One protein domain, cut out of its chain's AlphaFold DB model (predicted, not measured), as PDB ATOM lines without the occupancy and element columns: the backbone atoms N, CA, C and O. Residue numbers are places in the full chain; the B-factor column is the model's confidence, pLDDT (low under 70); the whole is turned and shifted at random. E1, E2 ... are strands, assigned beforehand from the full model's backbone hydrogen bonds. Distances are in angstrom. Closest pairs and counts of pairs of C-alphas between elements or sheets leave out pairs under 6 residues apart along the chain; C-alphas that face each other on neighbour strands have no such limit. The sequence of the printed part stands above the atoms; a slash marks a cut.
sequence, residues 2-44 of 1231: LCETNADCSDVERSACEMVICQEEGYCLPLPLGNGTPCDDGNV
ATOM      1  N   LEU A   2     106.946  77.195  69.489       67.12
ATOM      2  CA  LEU A   2     108.272  76.584  69.602       67.12
ATOM      3  C   LEU A   2     109.333  77.695  69.605       67.12
ATOM      4  O   LEU A   2     109.066  78.772  69.079       67.12
ATOM      5  N   CYS A   3     110.496  77.437  70.193       70.25
ATOM      6  CA  CYS A   3     111.630  78.361  70.242       70.25
ATOM      7  C   CYS A   3     112.957  77.607  70.083       70.25
ATOM      8  O   CYS A   3     113.074  76.441  70.467       70.25
ATOM      9  N   GLU A   4     113.966  78.300  69.568       75.69
ATOM     10  CA  GLU A   4     115.367  77.872  69.518       75.69
ATOM     11  C   GLU A   4     116.264  78.773  70.386       75.69
ATOM     12  O   GLU A   4     117.294  78.323  70.900       75.69
ATOM     13  N   THR A   5     115.865  80.030  70.619       75.44
ATOM     14  CA  THR A   5     116.584  80.995  71.460       75.44
ATOM     15  C   THR A   5     115.668  81.660  72.498       75.44
ATOM     16  O   THR A   5     114.452  81.506  72.503       75.44
ATOM     17  N   ASN A   6     116.256  82.420  73.429       68.94
ATOM     18  CA  ASN A   6     115.481  83.215  74.391       68.94
ATOM     19  C   ASN A   6     114.840  84.475  73.774       68.94
ATOM     20  O   ASN A   6     114.049  85.117  74.461       68.94
ATOM     21  N   ALA A   7     115.213  84.870  72.549       73.88
ATOM     22  CA  ALA A   7     114.645  86.040  71.876       73.88
ATOM     23  C   ALA A   7     113.226  85.746  71.371       73.88
ATOM     24  O   ALA A   7     112.310  86.492  71.683       73.88
ATOM     25  N   ASP A   8     113.031  84.589  70.742       75.75
ATOM     26  CA  ASP A   8     111.770  84.031  70.225       75.75
ATOM     27  C   ASP A   8     110.736  83.661  71.323       75.75
ATOM     28  O   ASP A   8     109.694  83.064  71.064       75.75
ATOM     29  N   CYS A   9     110.998  84.078  72.566       73.75
ATOM     30  CA  CYS A   9     110.064  84.080  73.691       73.75
ATOM     31  C   CYS A   9     109.685  85.506  74.155       73.75
ATOM     32  O   CYS A   9     109.203  85.666  75.280       73.75
ATOM     33  N   SER A  10     109.938  86.538  73.339       68.19
ATOM     34  CA  SER A  10     109.607  87.944  73.622       68.19
ATOM     35  C   SER A  10     108.112  88.166  73.838       68.19
ATOM     36  O   SER A  10     107.732  88.853  74.785       68.19
ATOM     37  N   ASP A  11     107.293  87.519  73.011       68.31
ATOM     38  CA  ASP A  11     105.871  87.838  72.823       68.31
ATOM     39  C   ASP A  11     104.955  86.998  73.735       68.31
ATOM     40  O   ASP A  11     103.745  86.900  73.543       68.31
ATOM     41  N   VAL A  12     105.544  86.343  74.741       70.81
ATOM     42  CA  VAL A  12     104.828  85.567  75.756       70.81
ATOM     43  C   VAL A  12     104.527  86.471  76.948       70.81
ATOM     44  O   VAL A  12     105.451  86.905  77.645       70.81
ATOM     45  N   GLU A  13     103.239  86.715  77.214       66.94
ATOM     46  CA  GLU A  13     102.790  87.481  78.382       66.94
ATOM     47  C   GLU A  13     103.426  86.971  79.687       66.94
ATOM     48  O   GLU A  13     103.514  85.767  79.948       66.94
ATOM     49  N   ARG A  14     103.874  87.908  80.529       70.12
ATOM     50  CA  ARG A  14     104.572  87.630  81.790       70.12
ATOM     51  C   ARG A  14     104.279  88.711  82.824       70.12
ATOM     52  O   ARG A  14     104.121  89.877  82.471       70.12
ATOM     53  N   SER A  15     104.290  88.354  84.106       69.50
ATOM     54  CA  SER A  15     104.221  89.357  85.174       69.50
ATOM     55  C   SER A  15     105.557  90.093  85.361       69.50
ATOM     56  O   SER A  15     106.626  89.582  85.021       69.50
ATOM     57  N   ALA A  16     105.522  91.272  85.995       72.94
ATOM     58  CA  ALA A  16     106.710  92.074  86.320       72.94
ATOM     59  C   ALA A  16     107.725  91.382  87.265       72.94
ATOM     60  O   ALA A  16     108.811  91.910  87.501       72.94
ATOM     61  N   CYS A  17     107.392  90.203  87.805       79.75
ATOM     62  CA  CYS A  17     108.274  89.383  88.637       79.75
ATOM     63  C   CYS A  17     108.687  88.056  87.979       79.75
ATOM     64  O   CYS A  17     109.158  87.155  88.678       79.75
ATOM     65  N   GLU A  18     108.563  87.924  86.656       82.25
ATOM     66  CA  GLU A  18     108.928  86.719  85.901       82.25
ATOM     67  C   GLU A  18     109.838  87.022  84.702       82.25
ATOM     68  O   GLU A  18     109.789  88.086  84.091       82.25
ATOM     69  N   MET A  19     110.678  86.048  84.348       76.88
ATOM     70  CA  MET A  19     111.463  86.035  83.114       76.88
ATOM     71  C   MET A  19     111.160  84.760  82.328       76.88
ATOM     72  O   MET A  19     111.146  83.671  82.898       76.88
ATOM     73  N   VAL A  20     110.936  84.881  81.022       79.31
ATOM     74  CA  VAL A  20     110.707  83.730  80.138       79.31
ATOM     75  C   VAL A  20     112.049  83.258  79.578       79.31
ATOM     76  O   VAL A  20     112.904  84.078  79.245       79.31
ATOM     77  N   ILE A  21     112.255  81.941  79.508       79.62
ATOM     78  CA  ILE A  21     113.402  81.328  78.823       79.62
ATOM     79  C   ILE A  21     112.937  80.211  77.891       79.62
ATOM     80  O   ILE A  21     111.973  79.512  78.201       79.62
ATOM     81  N   CYS A  22     113.660  80.000  76.796       78.38
ATOM     82  CA  CYS A  22     113.524  78.803  75.981       78.38
ATOM     83  C   CYS A  22     114.233  77.614  76.658       78.38
ATOM     84  O   CYS A  22     115.272  77.777  77.307       78.38
ATOM     85  N   GLN A  23     113.667  76.412  76.541       78.00
ATOM     86  CA  GLN A  23     114.243  75.175  77.087       78.00
ATOM     87  C   GLN A  23     114.788  74.250  75.990       78.00
ATOM     88  O   GLN A  23     114.383  74.352  74.842       78.00
ATOM     89  N   GLU A  24     115.647  73.289  76.359       68.88
ATOM     90  CA  GLU A  24     116.248  72.300  75.433       68.88
ATOM     91  C   GLU A  24     115.218  71.430  74.672       68.88
ATOM     92  O   GLU A  24     115.583  70.749  73.718       68.88
ATOM     93  N   GLU A  25     113.946  71.431  75.088       68.12
ATOM     94  CA  GLU A  25     112.832  70.747  74.407       68.12
ATOM     95  C   GLU A  25     112.038  71.675  73.458       68.12
ATOM     96  O   GLU A  25     111.042  71.243  72.886       68.12
ATOM     97  N   GLY A  26     112.476  72.929  73.279       78.19
ATOM     98  CA  GLY A  26     111.944  73.877  72.296       78.19
ATOM     99  C   GLY A  26     110.727  74.692  72.740       78.19
ATOM    100  O   GLY A  26     109.956  75.117  71.891       78.19
ATOM    101  N   TYR A  27     110.512  74.900  74.046       75.31
ATOM    102  CA  TYR A  27     109.355  75.648  74.568       75.31
ATOM    103  C   TYR A  27     109.756  76.783  75.517       75.31
ATOM    104  O   TYR A  27     110.615  76.611  76.387       75.31
ATOM    105  N   CYS A  28     109.065  77.918  75.386       79.69
ATOM    106  CA  CYS A  28     109.156  79.063  76.288       79.69
ATOM    107  C   CYS A  28     108.523  78.746  77.652       79.69
ATOM    108  O   CYS A  28     107.377  78.295  77.716       79.69
ATOM    109  N   LEU A  29     109.237  79.008  78.750       80.88
ATOM    110  CA  LEU A  29     108.747  78.783  80.113       80.88
ATOM    111  C   LEU A  29     109.047  79.980  81.038       80.88
ATOM    112  O   LEU A  29     110.220  80.345  81.178       80.88
ATOM    113  N   PRO A  30     108.034  80.572  81.704       77.38
ATOM    114  CA  PRO A  30     108.244  81.619  82.701       77.38
ATOM    115  C   PRO A  30     108.881  81.067  83.984       77.38
ATOM    116  O   PRO A  30     108.518  80.004  84.493       77.38
ATOM    117  N   LEU A  31     109.838  81.818  84.529       78.25
ATOM    118  CA  LEU A  31     110.514  81.558  85.796       78.25
ATOM    119  C   LEU A  31     110.444  82.797  86.703       78.25
ATOM    120  O   LEU A  31     110.758  83.898  86.246       78.25
ATOM    121  N   PRO A  32     110.115  82.647  87.999       77.31
ATOM    122  CA  PRO A  32     110.021  83.776  88.916       77.31
ATOM    123  C   PRO A  32     111.398  84.364  89.249       77.31
ATOM    124  O   PRO A  32     112.352  83.644  89.568       77.31
ATOM    125  N   LEU A  33     111.473  85.693  89.244       78.00
ATOM    126  CA  LEU A  33     112.632  86.468  89.670       78.00
ATOM    127  C   LEU A  33     112.880  86.315  91.181       78.00
ATOM    128  O   LEU A  33     111.979  86.078  91.991       78.00
ATOM    129  N   GLY A  34     114.149  86.405  91.583       74.75
ATOM    130  CA  GLY A  34     114.561  86.152  92.966       74.75
ATOM    131  C   GLY A  34     114.177  87.291  93.914       74.75
ATOM    132  O   GLY A  34     114.469  88.447  93.610       74.75
ATOM    133  N   ASN A  35     113.593  86.957  95.079       76.31
ATOM    134  CA  ASN A  35     113.136  87.924  96.091       76.31
ATOM    135  C   ASN A  35     114.124  89.085  96.315       76.31
ATOM    136  O   ASN A  35     115.288  88.851  96.659       76.31
ATOM    137  N   GLY A  36     113.633  90.322  96.208       70.56
ATOM    138  CA  GLY A  36     114.460  91.531  96.296       70.56
ATOM    139  C   GLY A  36     115.060  92.004  94.965       70.56
ATOM    140  O   GLY A  36     115.972  92.829  94.975       70.56
ATOM    141  N   THR A  37     114.570  91.493  93.835       79.50
ATOM    142  CA  THR A  37     114.653  92.188  92.540       79.50
ATOM    143  C   THR A  37     113.676  93.370  92.542       79.50
ATOM    144  O   THR A  37     112.559  93.191  93.031       79.50
ATOM    145  N   PRO A  38     114.067  94.557  92.037       75.75
ATOM    146  CA  PRO A  38     113.120  95.625  91.737       75.75
ATOM    147  C   PRO A  38     112.090  95.164  90.707       75.75
ATOM    148  O   PRO A  38     112.417  94.375  89.818       75.75
ATOM    149  N   CYS A  39     110.880  95.680  90.838       75.81
ATOM    150  CA  CYS A  39     109.755  95.494  89.934       75.81
ATOM    151  C   CYS A  39     108.877  96.750  89.996       75.81
ATOM    152  O   CYS A  39     109.147  97.643  90.800       75.81
ATOM    153  N   ASP A  40     107.859  96.786  89.150       73.25
ATOM    154  CA  ASP A  40     106.805  97.795  89.132       73.25
ATOM    155  C   ASP A  40     105.473  97.040  89.277       73.25
ATOM    156  O   ASP A  40     105.259  96.050  88.564       73.25
ATOM    157  N   ASP A  41     104.630  97.408  90.246       69.56
ATOM    158  CA  ASP A  41     103.299  96.811  90.436       69.56
ATOM    159  C   ASP A  41     102.173  97.538  89.671       69.56
ATOM    160  O   ASP A  41     101.005  97.152  89.770       69.56
ATOM    161  N   GLY A  42     102.534  98.533  88.852       64.56
ATOM    162  CA  GLY A  42     101.634  99.365  88.054       64.56
ATOM    163  C   GLY A  42     101.096 100.585  88.806       64.56
ATOM    164  O   GLY A  42     100.348 101.381  88.234       64.56
ATOM    165  N   ASN A  43     101.444 100.763  90.085       58.84
ATOM    166  CA  ASN A  43     100.929 101.844  90.916       58.84
ATOM    167  C   ASN A  43     101.944 102.981  91.105       58.84
ATOM    168  O   ASN A  43     102.758 102.989  92.026       58.84
ATOM    169  N   VAL A  44     101.791 104.043  90.311       59.34
ATOM    170  CA  VAL A  44     102.638 105.257  90.335       59.34
ATOM    171  C   VAL A  44     102.676 105.975  91.710       59.34
ATOM    172  O   VAL A  44     103.491 106.878  91.920       59.34
TER     173      VAL A  44
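AT A GLANCE: This is residues 2 to 44 of the 1231 residues of an uncharacterized protein of Deltaproteobacteria bacterium (UniProt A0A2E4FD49). With little regular structure, this is a small hairpin of two strands, E1 and E2, between two long loop stretches: residues 2 to 17 loop from near its turn to the start of E1, and residues 33 to 44 lead away from the end of E2. The printed part has 43 residues, with no named helix and one antiparallel sheet, E1 then E2; the class is all strand, on 10 residues. The whole is loose, radius of gyration of the C-alphas 12.0 A, and only just elongated, spanning 37 by 19 by 11 A.

IN THESE COORDINATES: E1, residues 18 to 22, measures 13.5 A and begins at C-alpha 18 (108.928, 86.719, 85.901). E2, residues 28 to 32, also 13.5 A, ends at C-alpha 32 (110.021, 83.776, 88.916).

HOW THE PARTS SIT: E1 and E2 form a hairpin with a tight link, antiparallel at 149 degrees between directions. C-alphas 20 and 30 face each other at 4.1 A. N 29 and O 21, 2.8 A, are within hydrogen-bond range.

THE WHOLE: The C-alphas farthest apart, of Glu 25 and Val 44, are 39.4 A apart. The printed part has no cut. Mean pLDDT of the printed part is 73.5; residues 41 to 44 are among those under 70.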